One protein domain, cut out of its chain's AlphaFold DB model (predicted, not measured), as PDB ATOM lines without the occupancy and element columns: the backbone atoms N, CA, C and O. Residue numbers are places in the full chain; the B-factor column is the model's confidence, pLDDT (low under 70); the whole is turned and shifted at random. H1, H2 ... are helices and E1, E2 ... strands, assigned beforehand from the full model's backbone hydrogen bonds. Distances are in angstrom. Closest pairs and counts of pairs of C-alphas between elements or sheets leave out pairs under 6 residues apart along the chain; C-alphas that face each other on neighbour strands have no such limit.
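Overview. This is residues 562 to 691 of the 755 residues of the protein "Znfx-1 protein" of Symbiodinium sp. CCMP2592 (UniProt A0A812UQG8). With little regular structure, the chain winds in stacked turns, a flat solenoid with two small parallel sheets, E1 E3 E5 E7 and E2 E4 E6 E8, as walls; residues 682 to 691, including H1, stick out past the last turn. The printed part has 130 residues, with eight named strands, then one named helix; the class is mixed, with 33 residues in named elements. It is compact, radius of gyration of the C-alphas 13.8 A, spanning 48 by 30 by 16 A.

Along the chain. E1, residues 599 to 601, begins at C-alpha 599 (187.079, 170.811, 161.900). E2 is 608 to 610, E3 622 to 624, E4 631 to 634, E5 640 to 642, E6 649 to 652, E7 663 to 665, E8 672 to 674. H1, residues 685 to 691, 10.4 A long, ends at (155.981, 194.981, 162.017).

Arrangement. E1 and E3 are parallel, N 600 to O 622 3.0 A. E2 and E4 are parallel, N 609 to O 631 3.0 A. E1 and E2 are apart. H1, each O i to N i+4 pair within hydrogen-bond range, is on neither sheet.

Size, cuts and confidence. The printed part has no cut. The link E2 to E3 is long. Residues 652 to 691, among others, are under pLDDT 70.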
ATOM      1  N   ASP A 562     181.619 157.609 157.214       89.69
ATOM      2  CA  ASP A 562     180.278 158.062 157.594       89.69
ATOM      3  C   ASP A 562     180.079 158.244 159.104       89.69
ATOM      4  O   ASP A 562     179.410 159.195 159.492       89.69
ATOM      5  N   ARG A 563     180.659 157.397 159.955       89.81
ATOM      6  CA  ARG A 563     180.571 157.454 161.429       89.81
ATOM      7  C   ARG A 563     181.941 157.580 162.079       89.81
ATOM      8  O   ARG A 563     182.207 157.008 163.134       89.81
ATOM      9  N   CYS A 564     182.811 158.330 161.421       88.00
ATOM     10  CA  CYS A 564     184.166 158.527 161.888       88.00
ATOM     11  C   CYS A 564     184.197 159.205 163.266       88.00
ATOM     12  O   CYS A 564     183.549 160.237 163.455       88.00
ATOM     13  N   GLY A 565     184.903 158.619 164.233       85.81
ATOM     14  CA  GLY A 565     185.021 159.155 165.592       85.81
ATOM     15  C   GLY A 565     183.685 159.325 166.323       85.81
ATOM     16  O   GLY A 565     183.563 160.201 167.179       85.81
ATOM     17  N   ALA A 566     182.649 158.558 165.963       88.50
ATOM     18  CA  ALA A 566     181.389 158.577 166.698       88.50
ATOM     19  C   ALA A 566     181.587 158.022 168.119       88.50
ATOM     20  O   ALA A 566     182.315 157.048 168.320       88.50
ATOM     21  N   TYR A 567     180.921 158.642 169.093       89.31
ATOM     22  CA  TYR A 567     180.990 158.332 170.524       89.31
ATOM     23  C   TYR A 567     182.392 158.417 171.124       89.31
ATOM     24  O   TYR A 567     182.688 157.765 172.123       89.31
ATOM     25  N   CYS A 568     183.277 159.192 170.503       86.12
ATOM     26  CA  CYS A 568     184.607 159.381 171.043       86.12
ATOM     27  C   CYS A 568     184.557 160.256 172.307       86.12
ATOM     28  O   CYS A 568     183.828 161.255 172.367       86.12
ATOM     29  N   SER A 569     185.335 159.869 173.319       84.44
ATOM     30  CA  SER A 569     185.431 160.582 174.593       84.44
ATOM     31  C   SER A 569     186.876 160.975 174.898       84.44
ATOM     32  O   SER A 569     187.750 160.112 175.033       84.44
ATOM     33  N   GLY A 570     187.121 162.276 175.032       71.19
ATOM     34  CA  GLY A 570     188.381 162.801 175.559       71.19
ATOM     35  C   GLY A 570     188.488 162.608 177.074       71.19
ATOM     36  O   GLY A 570     187.478 162.546 177.775       71.19
ATOM     37  N   GLU A 571     189.715 162.528 177.585       66.44
ATOM     38  CA  GLU A 571     189.978 162.478 179.026       66.44
ATOM     39  C   GLU A 571     189.771 163.865 179.665       66.44
ATOM     40  O   GLU A 571     190.115 164.893 179.077       66.44
ATOM     41  N   TYR A 572     189.157 163.897 180.851       56.62
ATOM     42  CA  TYR A 572     188.767 165.132 181.544       56.62
ATOM     43  C   TYR A 572     190.015 165.923 181.983       56.62
ATOM     44  O   TYR A 572     190.881 165.368 182.657       56.62
ATOM     45  N   GLY A 573     190.113 167.210 181.623       55.22
ATOM     46  CA  GLY A 573     191.242 168.077 182.001       55.22
ATOM     47  C   GLY A 573     192.507 167.964 181.136       55.22
ATOM     48  O   GLY A 573     193.554 168.481 181.525       55.22
ATOM     49  N   GLN A 574     192.446 167.300 179.974       59.16
ATOM     50  CA  GLN A 574     193.515 167.335 178.970       59.16
ATOM     51  C   GLN A 574     193.015 167.865 177.619       59.16
ATOM     52  O   GLN A 574     191.847 167.711 177.262       59.16
ATOM     53  N   LEU A 575     193.928 168.464 176.841       60.09
ATOM     54  CA  LEU A 575     193.714 168.910 175.457       60.09
ATOM     55  C   LEU A 575     193.493 167.702 174.532       60.09
ATOM     56  O   LEU A 575     194.370 167.307 173.769       60.09
ATOM     57  N   GLY A 576     192.312 167.100 174.627       64.25
ATOM     58  CA  GLY A 576     191.872 166.034 173.746       64.25
ATOM     59  C   GLY A 576     191.330 166.587 172.431       64.25
ATOM     60  O   GLY A 576     190.523 167.507 172.435       64.25
ATOM     61  N   ASN A 577     191.755 166.018 171.309       75.12
ATOM     62  CA  ASN A 577     191.270 166.269 169.959       75.12
ATOM     63  C   ASN A 577     190.454 165.062 169.497       75.12
ATOM     64  O   ASN A 577     190.965 164.157 168.837       75.12
ATOM     65  N   CYS A 578     189.175 165.045 169.857       81.69
ATOM     66  CA  CYS A 578     188.257 163.993 169.447       81.69
ATOM     67  C   CYS A 578     187.743 164.249 168.022       81.69
ATOM     68  O   CYS A 578     187.092 165.264 167.772       81.69
ATOM     69  N   ALA A 579     188.034 163.355 167.076       82.62
ATOM     70  CA  ALA A 579     187.638 163.480 165.670       82.62
ATOM     71  C   ALA A 579     188.054 164.816 165.013       82.62
ATOM     72  O   ALA A 579     187.365 165.350 164.140       82.62
ATOM     73  N   ALA A 580     189.171 165.407 165.448       78.94
ATOM     74  CA  ALA A 580     189.622 166.690 164.921       78.94
ATOM     75  C   ALA A 580     190.005 166.548 163.436       78.94
ATOM     76  O   ALA A 580     190.945 165.825 163.130       78.94
ATOM     77  N   LYS A 581     189.329 167.264 162.522       87.00
ATOM     78  CA  LYS A 581     189.520 167.218 161.049       87.00
ATOM     79  C   LYS A 581     188.914 166.004 160.350       87.00
ATOM     80  O   LYS A 581     189.585 165.346 159.565       87.00
ATOM     81  N   CYS A 582     187.645 165.721 160.584       88.12
ATOM     82  CA  CYS A 582     187.013 164.541 160.012       88.12
ATOM     83  C   CYS A 582     186.036 164.822 158.860       88.12
ATOM     84  O   CYS A 582     185.405 165.880 158.779       88.12
ATOM     85  N   VAL A 583     185.874 163.838 157.975       90.62
ATOM     86  CA  VAL A 583     184.988 163.934 156.803       90.62
ATOM     87  C   VAL A 583     184.023 162.753 156.768       90.62
ATOM     88  O   VAL A 583     184.447 161.602 156.735       90.62
ATOM     89  N   GLY A 584     182.721 163.035 156.733       89.62
ATOM     90  CA  GLY A 584     181.666 162.030 156.601       89.62
ATOM     91  C   GLY A 584     180.346 162.448 157.237       89.62
ATOM     92  O   GLY A 584     180.278 163.412 157.997       89.62
ATOM     93  N   ARG A 585     179.256 161.741 156.907       89.19
ATOM     94  CA  ARG A 585     177.884 162.181 157.233       89.19
ATOM     95  C   ARG A 585     177.646 162.436 158.719       89.19
ATOM     96  O   ARG A 585     177.055 163.454 159.049       89.19
ATOM     97  N   GLN A 586     178.063 161.530 159.591       89.19
ATOM     98  CA  GLN A 586     177.862 161.545 161.043       89.19
ATOM     99  C   GLN A 586     179.203 161.537 161.785       89.19
ATOM    100  O   GLN A 586     179.360 160.835 162.785       89.19
ATOM    101  N   CYS A 587     180.186 162.291 161.293       88.12
ATOM    102  CA  CYS A 587     181.440 162.389 162.017       88.12
ATOM    103  C   CYS A 587     181.236 162.999 163.419       88.12
ATOM    104  O   CYS A 587     180.503 163.984 163.562       88.12
ATOM    105  N   GLY A 588     181.892 162.437 164.442       84.69
ATOM    106  CA  GLY A 588     181.873 162.979 165.802       84.69
ATOM    107  C   GLY A 588     180.475 162.967 166.418       84.69
ATOM    108  O   GLY A 588     180.128 163.842 167.206       84.69
ATOM    109  N   PHE A 589     179.620 162.035 165.996       89.25
ATOM    110  CA  PHE A 589     178.284 161.877 166.561       89.25
ATOM    111  C   PHE A 589     178.378 161.513 168.048       89.25
ATOM    112  O   PHE A 589     179.053 160.545 168.372       89.25
ATOM    113  N   GLU A 590     177.703 162.248 168.936       89.62
ATOM    114  CA  GLU A 590     177.708 161.998 170.393       89.62
ATOM    115  C   GLU A 590     179.108 161.982 171.021       89.62
ATOM    116  O   GLU A 590     179.401 161.215 171.931       89.62
ATOM    117  N   CYS A 591     179.987 162.856 170.541       86.69
ATOM    118  CA  CYS A 591     181.306 163.034 171.126       86.69
ATOM    119  C   CYS A 591     181.289 163.877 172.411       86.69
ATOM    120  O   CYS A 591     180.470 164.792 172.582       86.69
ATOM    121  N   ILE A 592     182.252 163.599 173.289       85.12
ATOM    122  CA  ILE A 592     182.384 164.249 174.595       85.12
ATOM    123  C   ILE A 592     183.844 164.659 174.824       85.12
ATOM    124  O   ILE A 592     184.758 163.869 174.597       85.12
ATOM    125  N   GLY A 593     184.071 165.880 175.305       78.62
ATOM    126  CA  GLY A 593     185.390 166.366 175.722       78.62
ATOM    127  C   GLY A 593     185.872 167.594 174.951       78.62
ATOM    128  O   GLY A 593     185.089 168.339 174.356       78.62
ATOM    129  N   HIS A 594     187.179 167.844 174.990       74.50
ATOM    130  CA  HIS A 594     187.786 168.983 174.308       74.50
ATOM    131  C   HIS A 594     187.788 168.822 172.783       74.50
ATOM    132  O   HIS A 594     187.803 167.713 172.254       74.50
ATOM    133  N   GLN A 595     187.712 169.962 172.085       78.19
ATOM    134  CA  GLN A 595     187.854 170.088 170.626       78.19
ATOM    135  C   GLN A 595     187.130 169.012 169.795       78.19
ATOM    136  O   GLN A 595     187.636 168.588 168.751       78.19
ATOM    137  N   CYS A 596     185.935 168.581 170.218       81.62
ATOM    138  CA  CYS A 596     185.218 167.567 169.466       81.62
ATOM    139  C   CYS A 596     184.875 168.074 168.062       81.62
ATOM    140  O   CYS A 596     184.236 169.123 167.899       81.62
ATOM    141  N   ALA A 597     185.264 167.276 167.060       81.31
ATOM    142  CA  ALA A 597     184.983 167.498 165.652       81.31
ATOM    143  C   ALA A 597     185.297 168.947 165.260       81.31
ATOM    144  O   ALA A 597     184.538 169.601 164.545       81.31
ATOM    145  N   ALA A 598     186.406 169.473 165.799       79.75
ATOM    146  CA  ALA A 598     186.768 170.883 165.710       79.75
ATOM    147  C   ALA A 598     186.761 171.400 164.270       79.75
ATOM    148  O   ALA A 598     186.318 172.511 164.013       79.75
ATOM    149  N   GLU A 599     187.209 170.578 163.331       87.62
ATOM    150  CA  GLU A 599     187.079 170.811 161.900       87.62
ATOM    151  C   GLU A 599     186.361 169.604 161.308       87.62
ATOM    152  O   GLU A 599     186.865 168.489 161.425       87.62
ATOM    153  N   CYS A 600     185.184 169.782 160.713       87.50
ATOM    154  CA  CYS A 600     184.501 168.648 160.107       87.50
ATOM    155  C   CYS A 600     183.555 168.989 158.961       87.50
ATOM    156  O   CYS A 600     183.011 170.091 158.858       87.50
ATOM    157  N   GLN A 601     183.340 168.004 158.093       89.69
ATOM    158  CA  GLN A 601     182.520 168.149 156.897       89.69
ATOM    159  C   GLN A 601     181.559 166.968 156.745       89.69
ATOM    160  O   GLN A 601     181.984 165.821 156.628       89.69
ATOM    161  N   GLY A 602     180.257 167.254 156.710       87.44
ATOM    162  CA  GLY A 602     179.211 166.251 156.529       87.44
ATOM    163  C   GLY A 602     177.843 166.708 157.019       87.44
ATOM    164  O   GLY A 602     177.719 167.683 157.753       87.44
ATOM    165  N   SER A 603     176.783 166.004 156.617       86.19
ATOM    166  CA  SER A 603     175.405 166.460 156.844       86.19
ATOM    167  C   SER A 603     175.000 166.597 158.313       86.19
ATOM    168  O   SER A 603     174.234 167.500 158.632       86.19
ATOM    169  N   ARG A 604     175.524 165.731 159.185       88.12
ATOM    170  CA  ARG A 604     175.250 165.615 160.625       88.12
ATOM    171  C   ARG A 604     176.545 165.533 161.428       88.12
ATOM    172  O   ARG A 604     176.655 164.734 162.361       88.12
ATOM    173  N   CYS A 605     177.544 166.321 161.053       86.12
ATOM    174  CA  CYS A 605     178.754 166.367 161.855       86.12
ATOM    175  C   CYS A 605     178.459 166.934 163.257       86.12
ATOM    176  O   CYS A 605     177.696 167.896 163.384       86.12
ATOM    177  N   ALA A 606     179.056 166.341 164.295       82.62
ATOM    178  CA  ALA A 606     178.934 166.769 165.689       82.62
ATOM    179  C   ALA A 606     177.472 166.898 166.161       82.62
ATOM    180  O   ALA A 606     177.159 167.731 167.005       82.62
ATOM    181  N   TYR A 607     176.550 166.110 165.585       84.88
ATOM    182  CA  TYR A 607     175.095 166.297 165.711       84.88
ATOM    183  C   TYR A 607     174.602 166.430 167.161       84.88
ATOM    184  O   TYR A 607     173.665 167.176 167.440       84.88
ATOM    185  N   ARG A 608     175.249 165.718 168.078       87.75
ATOM    186  CA  ARG A 608     175.108 165.849 169.525       87.75
ATOM    187  C   ARG A 608     176.507 165.873 170.086       87.75
ATOM    188  O   ARG A 608     177.238 164.918 169.874       87.75
ATOM    189  N   CYS A 609     176.905 166.957 170.712       84.12
ATOM    190  CA  CYS A 609     178.283 167.109 171.134       84.12
ATOM    191  C   CYS A 609     178.338 167.903 172.429       84.12
ATOM    192  O   CYS A 609     177.640 168.911 172.588       84.12
ATOM    193  N   GLN A 610     179.156 167.412 173.354       85.12
ATOM    194  CA  GLN A 610     179.285 167.955 174.694       85.12
ATOM    195  C   GLN A 610     180.746 168.313 174.959       85.12
ATOM    196  O   GLN A 610     181.588 167.451 175.207       85.12
ATOM    197  N   GLY A 611     181.044 169.606 174.891       73.94
ATOM    198  CA  GLY A 611     182.317 170.160 175.328       73.94
ATOM    199  C   GLY A 611     182.428 170.203 176.852       73.94
ATOM    200  O   GLY A 611     181.420 170.174 177.563       73.94
ATOM    201  N   ASP A 612     183.658 170.318 177.352       69.38
ATOM    202  CA  ASP A 612     183.898 170.577 178.773       69.38
ATOM    203  C   ASP A 612     183.250 171.909 179.206       69.38
ATOM    204  O   ASP A 612     183.272 172.912 178.485       69.38
ATOM    205  N   LEU A 613     182.641 171.893 180.391       60.62
ATOM    206  CA  LEU A 613     181.943 173.015 181.008       60.62
ATOM    207  C   LEU A 613     182.891 173.953 181.775       60.62
ATOM    208  O   LEU A 613     182.513 175.101 182.017       60.62
ATOM    209  N   GLN A 614     184.077 173.478 182.176       56.75
ATOM    210  CA  GLN A 614     185.031 174.226 183.007       56.75
ATOM    211  C   GLN A 614     186.156 174.896 182.199       56.75
ATOM    212  O   GLN A 614     186.688 175.918 182.630       56.75
ATOM    213  N   GLU A 615     186.457 174.393 181.003       57.34
ATOM    214  CA  GLU A 615     187.529 174.884 180.125       57.34
ATOM    215  C   GLU A 615     186.991 175.385 178.756       57.34
ATOM    216  O   GLU A 615     185.779 175.513 178.549       57.34
ATOM    217  N   ILE A 616     187.874 175.709 177.792       58.50
ATOM    218  CA  ILE A 616     187.521 176.089 176.402       58.50
ATOM    219  C   ILE A 616     187.035 174.838 175.632       58.50
ATOM    220  O   ILE A 616     187.629 174.388 174.646       58.50
ATOM    221  N   GLY A 617     185.953 174.226 176.119       59.47
ATOM    222  CA  GLY A 617     185.222 173.136 175.492       59.47
ATOM    223  C   GLY A 617     184.656 173.589 174.152       59.47
ATOM    224  O   GLY A 617     183.646 174.291 174.071       59.47
ATOM    225  N   SER A 618     185.359 173.202 173.094       71.62
ATOM    226  CA  SER A 618     185.072 173.602 171.728       71.62
ATOM    227  C   SER A 618     184.429 172.456 170.969       71.62
ATOM    228  O   SER A 618     185.022 171.391 170.844       71.62
ATOM    229  N   CYS A 619     183.234 172.682 170.445       77.50
ATOM    230  CA  CYS A 619     182.480 171.684 169.711       77.50
ATOM    231  C   CYS A 619     182.153 172.198 168.310       77.50
ATOM    232  O   CYS A 619     181.499 173.239 168.160       77.50
ATOM    233  N   GLY A 620     182.610 171.479 167.280       74.94
ATOM    234  CA  GLY A 620     182.332 171.835 165.890       74.94
ATOM    235  C   GLY A 620     182.807 173.245 165.531       74.94
ATOM    236  O   GLY A 620     182.048 174.003 164.933       74.94
ATOM    237  N   LEU A 621     184.026 173.635 165.940       74.94
ATOM    238  CA  LEU A 621     184.554 175.002 165.759       74.94
ATOM    239  C   LEU A 621     184.430 175.507 164.321       74.94
ATOM    240  O   LEU A 621     184.084 176.667 164.115       74.94
ATOM    241  N   LYS A 622     184.720 174.641 163.355       82.06
ATOM    242  CA  LYS A 622     184.675 174.863 161.914       82.06
ATOM    243  C   LYS A 622     183.968 173.687 161.267       82.06
ATOM    244  O   LYS A 622     184.584 172.664 160.980       82.06
ATOM    245  N   CYS A 623     182.675 173.816 161.037       82.00
ATOM    246  CA  CYS A 623     181.887 172.686 160.579       82.00
ATOM    247  C   CYS A 623     180.985 173.040 159.398       82.00
ATOM    248  O   CYS A 623     180.395 174.120 159.328       82.00
ATOM    249  N   GLN A 624     180.915 172.124 158.434       85.25
ATOM    250  CA  GLN A 624     180.195 172.313 157.179       85.25
ATOM    251  C   GLN A 624     179.143 171.220 156.991       85.25
ATOM    252  O   GLN A 624     179.481 170.046 156.842       85.25
ATOM    253  N   GLY A 625     177.872 171.618 156.947       82.44
ATOM    254  CA  GLY A 625     176.748 170.737 156.642       82.44
ATOM    255  C   GLY A 625     175.417 171.224 157.223       82.44
ATOM    256  O   GLY A 625     175.404 171.979 158.196       82.44
ATOM    257  N   PRO A 626     174.274 170.797 156.651       79.25
ATOM    258  CA  PRO A 626     172.941 171.296 157.003       79.25
ATOM    259  C   PRO A 626     172.531 171.110 158.471       79.25
ATOM    260  O   PRO A 626     171.799 171.950 158.986       79.25
ATOM    261  N   GLU A 627     172.961 170.039 159.143       82.50
ATOM    262  CA  GLU A 627     172.648 169.736 160.552       82.50
ATOM    263  C   GLU A 627     173.926 169.641 161.398       82.50
ATOM    264  O   GLU A 627     174.031 168.827 162.318       82.50
ATOM    265  N   CYS A 628     174.920 170.459 161.061       79.62
ATOM    266  CA  CYS A 628     176.144 170.556 161.834       79.62
ATOM    267  C   CYS A 628     175.871 170.997 163.285       79.62
ATOM    268  O   CYS A 628     175.135 171.961 163.512       79.62
ATOM    269  N   ALA A 629     176.498 170.331 164.262       76.94
ATOM    270  CA  ALA A 629     176.431 170.695 165.678       76.94
ATOM    271  C   ALA A 629     174.987 170.929 166.161       76.94
ATOM    272  O   ALA A 629     174.718 171.868 166.906       76.94
ATOM    273  N   PHE A 630     174.038 170.124 165.667       82.31
ATOM    274  CA  PHE A 630     172.602 170.362 165.831       82.31
ATOM    275  C   PHE A 630     172.191 170.552 167.297       82.31
ATOM    276  O   PHE A 630     171.369 171.421 167.588       82.31
ATOM    277  N   SER A 631     172.769 169.755 168.199       85.31
ATOM    278  CA  SER A 631     172.632 169.858 169.648       85.31
ATOM    279  C   SER A 631     174.014 169.968 170.285       85.31
ATOM    280  O   SER A 631     174.728 168.974 170.399       85.31
ATOM    281  N   CYS A 632     174.390 171.169 170.707       79.25
ATOM    282  CA  CYS A 632     175.714 171.446 171.251       79.25
ATOM    283  C   CYS A 632     175.643 171.997 172.678       79.25
ATOM    284  O   CYS A 632     174.831 172.879 172.969       79.25
ATOM    285  N   GLN A 633     176.526 171.511 173.548       81.12
ATOM    286  CA  GLN A 633     176.724 172.028 174.899       81.12
ATOM    287  C   GLN A 633     178.203 172.367 175.115       81.12
ATOM    288  O   GLN A 633     179.063 171.556 174.789       81.12
ATOM    289  N   GLY A 634     178.516 173.548 175.652       73.81
ATOM    290  CA  GLY A 634     179.901 173.959 175.920       73.81
ATOM    291  C   GLY A 634     180.121 175.469 175.834       73.81
ATOM    292  O   GLY A 634     179.179 176.241 175.639       73.81
ATOM    293  N   SER A 635     181.369 175.909 176.007       68.56
ATOM    294  CA  SER A 635     181.742 177.331 175.944       68.56
ATOM    295  C   SER A 635     181.886 177.842 174.499       68.56
ATOM    296  O   SER A 635     181.517 178.986 174.215       68.56
ATOM    297  N   ALA A 636     182.304 176.992 173.551       72.50
ATOM    298  CA  ALA A 636     182.468 177.347 172.138       72.50
ATOM    299  C   ALA A 636     181.754 176.357 171.195       72.50
ATOM    300  O   ALA A 636     182.356 175.425 170.664       72.50
ATOM    301  N   CYS A 637     180.467 176.605 170.944       74.75
ATOM    302  CA  CYS A 637     179.624 175.797 170.059       74.75
ATOM    303  C   CYS A 637     179.504 176.412 168.658       74.75
ATOM    304  O   CYS A 637     179.020 177.540 168.515       74.75
ATOM    305  N   ALA A 638     179.869 175.648 167.622       71.25
ATOM    306  CA  ALA A 638     179.606 175.979 166.217       71.25
ATOM    307  C   ALA A 638     180.094 177.381 165.787       71.25
ATOM    308  O   ALA A 638     179.373 178.132 165.130       71.25
ATOM    309  N   GLN A 639     181.308 177.764 166.190       72.44
ATOM    310  CA  GLN A 639     181.832 179.129 166.022       72.44
ATOM    311  C   GLN A 639     181.853 179.608 164.562       72.44
ATOM    312  O   GLN A 639     181.437 180.734 164.290       72.44
ATOM    313  N   GLN A 640     182.315 178.763 163.637       76.94
ATOM    314  CA  GLN A 640     182.400 179.008 162.197       76.94
ATOM    315  C   GLN A 640     181.649 177.895 161.467       76.94
ATOM    316  O   GLN A 640     182.198 176.828 161.198       76.94
ATOM    317  N   CYS A 641     180.375 178.123 161.164       73.62
ATOM    318  CA  CYS A 641     179.524 177.062 160.648       73.62
ATOM    319  C   CYS A 641     178.730 177.459 159.406       73.62
ATOM    320  O   CYS A 641     178.187 178.561 159.311       73.62
ATOM    321  N   THR A 642     178.617 176.529 158.459       74.12
ATOM    322  CA  THR A 642     177.841 176.716 157.228       74.12
ATOM    323  C   THR A 642     176.797 175.610 157.079       74.12
ATOM    324  O   THR A 642     177.164 174.447 156.895       74.12
ATOM    325  N   GLY A 643     175.512 175.972 157.136       71.19
ATOM    326  CA  GLY A 643     174.381 175.054 156.987       71.19
ATOM    327  C   GLY A 643     173.097 175.567 157.648       71.19
ATOM    328  O   GLY A 643     173.142 176.307 158.630       71.19
ATOM    329  N   ASP A 644     171.942 175.144 157.129       70.25
ATOM    330  CA  ASP A 644     170.632 175.724 157.471       70.25
ATOM    331  C   ASP A 644     170.249 175.617 158.951       70.25
ATOM    332  O   ASP A 644     169.585 176.507 159.484       70.25
ATOM    333  N   ARG A 645     170.645 174.531 159.624       72.94
ATOM    334  CA  ARG A 645     170.284 174.214 161.017       72.94
ATOM    335  C   ARG A 645     171.512 174.062 161.904       72.94
ATOM    336  O   ARG A 645     171.509 173.247 162.829       72.94
ATOM    337  N   CYS A 646     172.557 174.833 161.626       70.75
ATOM    338  CA  CYS A 646     173.749 174.750 162.444       70.75
ATOM    339  C   CYS A 646     173.506 175.234 163.880       70.75
ATOM    340  O   CYS A 646     172.852 176.261 164.088       70.75
ATOM    341  N   GLY A 647     174.001 174.492 164.877       69.06
ATOM    342  CA  GLY A 647     173.885 174.903 166.280       69.06
ATOM    343  C   GLY A 647     172.438 175.113 166.728       69.06
ATOM    344  O   GLY A 647     172.196 175.977 167.568       69.06
ATOM    345  N   LYS A 648     171.460 174.425 166.105       74.06
ATOM    346  CA  LYS A 648     170.028 174.718 166.283       74.06
ATOM    347  C   LYS A 648     169.635 174.734 167.759       74.06
ATOM    348  O   LYS A 648     168.920 175.645 168.162       74.06
ATOM    349  N   SER A 649     170.088 173.746 168.523       78.00
ATOM    350  CA  SER A 649     169.934 173.638 169.970       78.00
ATOM    351  C   SER A 649     171.293 173.827 170.620       78.00
ATOM    352  O   SER A 649     172.207 173.037 170.396       78.00
ATOM    353  N   CYS A 650     171.440 174.889 171.400       73.81
ATOM    354  CA  CYS A 650     172.737 175.287 171.917       73.81
ATOM    355  C   CYS A 650     172.633 175.735 173.365       73.81
ATOM    356  O   CYS A 650     171.866 176.649 173.675       73.81
ATOM    357  N   GLN A 651     173.417 175.107 174.233       75.06
ATOM    358  CA  GLN A 651     173.433 175.399 175.659       75.06
ATOM    359  C   GLN A 651     174.833 175.835 176.092       75.06
ATOM    360  O   GLN A 651     175.800 175.082 175.984       75.06
ATOM    361  N   SER A 652     174.941 177.059 176.600       64.31
ATOM    362  CA  SER A 652     176.211 177.588 177.095       64.31
ATOM    363  C   SER A 652     176.614 176.970 178.442       64.31
ATOM    364  O   SER A 652     175.768 176.825 179.328       64.31
ATOM    365  N   GLY A 653     177.908 176.676 178.626       59.72
ATOM    366  CA  GLY A 653     178.510 176.389 179.943       59.72
ATOM    367  C   GLY A 653     178.585 177.631 180.848       59.72
ATOM    368  O   GLY A 653     178.197 178.710 180.427       59.72
ATOM    369  N   THR A 654     179.065 177.518 182.092       57.00
ATOM    370  CA  THR A 654     179.008 178.594 183.112       57.00
ATOM    371  C   THR A 654     180.136 179.640 183.043       57.00
ATOM    372  O   THR A 654     180.067 180.640 183.755       57.00
ATOM    373  N   SER A 655     181.154 179.463 182.193       51.41
ATOM    374  CA  SER A 655     182.331 180.347 182.085       51.41
ATOM    375  C   SER A 655     182.167 181.435 181.007       51.41
ATOM    376  O   SER A 655     181.628 181.179 179.940       51.41
ATOM    377  N   GLY A 656     182.596 182.669 181.301       45.25
ATOM    378  CA  GLY A 656     182.137 183.937 180.699       45.25
ATOM    379  C   GLY A 656     182.414 184.259 179.219       45.25
ATOM    380  O   GLY A 656     181.986 185.322 178.784       45.25
ATOM    381  N   ASP A 657     183.031 183.380 178.424       51.31
ATOM    382  CA  ASP A 657     183.238 183.582 176.972       51.31
ATOM    383  C   ASP A 657     182.344 182.657 176.129       51.31
ATOM    384  O   ASP A 657     182.745 182.032 175.147       51.31
ATOM    385  N   GLN A 658     181.078 182.570 176.527       57.59
ATOM    386  CA  GLN A 658     180.065 181.744 175.878       57.59
ATOM    387  C   GLN A 658     179.815 182.295 174.473       57.59
ATOM    388  O   GLN A 658     179.693 183.503 174.270       57.59
ATOM    389  N   SER A 659     179.808 181.457 173.450       62.47
ATOM    390  CA  SER A 659     179.641 181.928 172.076       62.47
ATOM    391  C   SER A 659     179.017 180.828 171.252       62.47
ATOM    392  O   SER A 659     179.698 179.911 170.798       62.47
ATOM    393  N   CYS A 660     177.703 180.919 171.084       65.06
ATOM    394  CA  CYS A 660     176.980 179.994 170.237       65.06
ATOM    395  C   CYS A 660     176.805 180.573 168.835       65.06
ATOM    396  O   CYS A 660     176.222 181.649 168.703       65.06
ATOM    397  N   ALA A 661     177.258 179.851 167.806       63.22
ATOM    398  CA  ALA A 661     176.967 180.151 166.402       63.22
ATOM    399  C   ALA A 661     177.362 181.575 165.942       63.22
ATOM    400  O   ALA A 661     176.649 182.201 165.155       63.22
ATOM    401  N   LYS A 662     178.502 182.102 166.421       61.69
ATOM    402  CA  LYS A 662     178.965 183.480 166.144       61.69
ATOM    403  C   LYS A 662     179.071 183.819 164.651       61.69
ATOM    404  O   LYS A 662     178.761 184.944 164.270       61.69
ATOM    405  N   GLN A 663     179.523 182.887 163.812       65.25
ATOM    406  CA  GLN A 663     179.680 183.075 162.365       65.25
ATOM    407  C   GLN A 663     178.916 181.991 161.606       65.25
ATOM    408  O   GLN A 663     179.504 181.111 160.976       65.25
ATOM    409  N   CYS A 664     177.590 182.045 161.697       63.59
ATOM    410  CA  CYS A 664     176.718 181.061 161.080       63.59
ATOM    411  C   CYS A 664     175.985 181.588 159.843       63.59
ATOM    412  O   CYS A 664     175.513 182.726 159.830       63.59
ATOM    413  N   LYS A 665     175.853 180.743 158.816       60.81
ATOM    414  CA  LYS A 665     175.053 181.013 157.610       60.81
ATOM    415  C   LYS A 665     173.989 179.919 157.430       60.81
ATOM    416  O   LYS A 665     174.353 178.791 157.102       60.81
ATOM    417  N   GLY A 666     172.712 180.261 157.648       62.66
ATOM    418  CA  GLY A 666     171.545 179.368 157.515       62.66
ATOM    419  C   GLY A 666     170.274 179.934 158.178       62.66
ATOM    420  O   GLY A 666     170.380 180.678 159.151       62.66
ATOM    421  N   GLU A 667     169.076 179.595 157.678       61.28
ATOM    422  CA  GLU A 667     167.796 180.190 158.139       61.28
ATOM    423  C   GLU A 667     167.413 179.856 159.593       61.28
ATOM    424  O   GLU A 667     166.741 180.639 160.262       61.28
ATOM    425  N   GLN A 668     167.828 178.697 160.113       67.75
ATOM    426  CA  GLN A 668     167.470 178.220 161.456       67.75
ATOM    427  C   GLN A 668     168.667 178.139 162.405       67.75
ATOM    428  O   GLN A 668     168.632 177.397 163.395       67.75
ATOM    429  N   CYS A 669     169.723 178.902 162.137       63.41
ATOM    430  CA  CYS A 669     170.900 178.859 162.983       63.41
ATOM    431  C   CYS A 669     170.605 179.341 164.413       63.41
ATOM    432  O   CYS A 669     169.949 180.372 164.591       63.41
ATOM    433  N   GLY A 670     171.049 178.593 165.431       62.25
ATOM    434  CA  GLY A 670     170.892 178.975 166.843       62.25
ATOM    435  C   GLY A 670     169.442 179.225 167.289       62.25
ATOM    436  O   GLY A 670     169.202 180.112 168.108       62.25
ATOM    437  N   ALA A 671     168.456 178.535 166.701       63.56
ATOM    438  CA  ALA A 671     167.032 178.792 166.949       63.56
ATOM    439  C   ALA A 671     166.584 178.560 168.407       63.56
ATOM    440  O   ALA A 671     165.674 179.240 168.869       63.56
ATOM    441  N   LEU A 672     167.227 177.633 169.117       68.81
ATOM    442  CA  LEU A 672     166.960 177.239 170.501       68.81
ATOM    443  C   LEU A 672     168.238 177.439 171.334       68.81
ATOM    444  O   LEU A 672     168.827 176.485 171.840       68.81
ATOM    445  N   CYS A 673     168.720 178.682 171.396       66.75
ATOM    446  CA  CYS A 673     169.910 179.031 172.169       66.75
ATOM    447  C   CYS A 673     169.549 179.437 173.606       66.75
ATOM    448  O   CYS A 673     168.651 180.254 173.815       66.75
ATOM    449  N   VAL A 674     170.278 178.890 174.583       66.56
ATOM    450  CA  VAL A 674     170.139 179.176 176.018       66.56
ATOM    451  C   VAL A 674     171.509 179.593 176.567       66.56
ATOM    452  O   VAL A 674     172.438 178.786 176.557       66.56
ATOM    453  N   GLY A 675     171.648 180.846 177.022       63.09
ATOM    454  CA  GLY A 675     172.917 181.395 177.525       63.09
ATOM    455  C   GLY A 675     173.018 182.922 177.484       63.09
ATOM    456  O   GLY A 675     172.178 183.583 176.874       63.09
ATOM    457  N   ALA A 676     174.054 183.495 178.111       53.84
ATOM    458  CA  ALA A 676     174.214 184.951 178.250       53.84
ATOM    459  C   ALA A 676     174.587 185.677 176.937       53.84
ATOM    460  O   ALA A 676     174.444 186.894 176.832       53.84
ATOM    461  N   THR A 677     175.048 184.947 175.921       56.81
ATOM    462  CA  THR A 677     175.663 185.494 174.692       56.81
ATOM    463  C   THR A 677     175.283 184.676 173.450       56.81
ATOM    464  O   THR A 677     176.110 184.306 172.609       56.81
ATOM    465  N   CYS A 678     173.994 184.382 173.308       56.97
ATOM    466  CA  CYS A 678     173.454 183.833 172.068       56.97
ATOM    467  C   CYS A 678     173.674 184.821 170.905       56.97
ATOM    468  O   CYS A 678     173.251 185.974 170.990       56.97
ATOM    469  N   ALA A 679     174.294 184.374 169.800       49.81
ATOM    470  CA  ALA A 679     174.625 185.222 168.642       49.81
ATOM    471  C   ALA A 679     173.407 185.864 167.946       49.81
ATOM    472  O   ALA A 679     173.572 186.783 167.145       49.81
ATOM    473  N   LYS A 680     172.176 185.478 168.308       48.41
ATOM    474  CA  LYS A 680     170.968 186.270 168.023       48.41
ATOM    475  C   LYS A 680     170.867 187.485 168.953       48.41
ATOM    476  O   LYS A 680     169.839 187.730 169.580       48.41
ATOM    477  N   SER A 681     171.935 188.269 169.054       41.53
ATOM    478  CA  SER A 681     171.918 189.533 169.773       41.53
ATOM    479  C   SER A 681     171.247 190.610 168.909       41.53
ATOM    480  O   SER A 681     171.807 191.105 167.932       41.53
ATOM    481  N   ALA A 682     170.033 190.979 169.314       38.75
ATOM    482  CA  ALA A 682     169.390 192.289 169.151       38.75
ATOM    483  C   ALA A 682     168.924 192.780 167.756       38.75
ATOM    484  O   ALA A 682     167.978 193.570 167.711       38.75
ATOM    485  N   ALA A 683     169.497 192.347 166.628       40.09
ATOM    486  CA  ALA A 683     169.195 192.977 165.328       40.09
ATOM    487  C   ALA A 683     167.870 192.525 164.664       40.09
ATOM    488  O   ALA A 683     167.204 193.333 164.009       40.09
ATOM    489  N   GLU A 684     167.453 191.265 164.838       41.41
ATOM    490  CA  GLU A 684     166.238 190.712 164.202       41.41
ATOM    491  C   GLU A 684     164.984 190.826 165.074       41.41
ATOM    492  O   GLU A 684     163.899 191.106 164.556       41.41
ATOM    493  N   SER A 685     165.122 190.751 166.402       35.97
ATOM    494  CA  SER A 685     164.009 190.975 167.338       35.97
ATOM    495  C   SER A 685     163.391 192.372 167.167       35.97
ATOM    496  O   SER A 685     162.175 192.529 167.263       35.97
ATOM    497  N   TRP A 686     164.203 193.374 166.805       33.78
ATOM    498  CA  TRP A 686     163.748 194.737 166.494       33.78
ATOM    499  C   TRP A 686     163.045 194.888 165.134       33.78
ATOM    500  O   TRP A 686     162.346 195.887 164.934       33.78
ATOM    501  N   ARG A 687     163.213 193.946 164.192       39.03
ATOM    502  CA  ARG A 687     162.471 193.931 162.914       39.03
ATOM    503  C   ARG A 687     161.102 193.278 163.086       39.03
ATOM    504  O   ARG A 687     160.114 193.853 162.640       39.03
ATOM    505  N   MET A 688     161.023 192.161 163.813       36.81
ATOM    506  CA  MET A 688     159.741 191.521 164.147       36.81
ATOM    507  C   MET A 688     158.843 192.427 165.001       36.81
ATOM    508  O   MET A 688     157.657 192.570 164.706       36.81
ATOM    509  N   TRP A 689     159.403 193.131 165.993       34.44
ATOM    510  CA  TRP A 689     158.634 194.093 166.794       34.44
ATOM    511  C   TRP A 689     158.150 195.308 165.989       34.44
ATOM    512  O   TRP A 689     157.037 195.783 166.210       34.44
ATOM    513  N   ARG A 690     158.927 195.794 165.009       37.66
ATOM    514  CA  ARG A 690     158.523 196.933 164.164       37.66
ATOM    515  C   ARG A 690     157.315 196.636 163.269       37.66
ATOM    516  O   ARG A 690     156.547 197.555 162.996       37.66
ATOM    517  N   HIS A 691     157.113 195.382 162.862       42.62
ATOM    518  CA  HIS A 691     155.981 194.981 162.017       42.62
ATOM    519  C   HIS A 691     154.739 194.516 162.799       42.62
ATOM    520  O   HIS A 691     153.637 194.577 162.261       42.62
TER     521      HIS A 691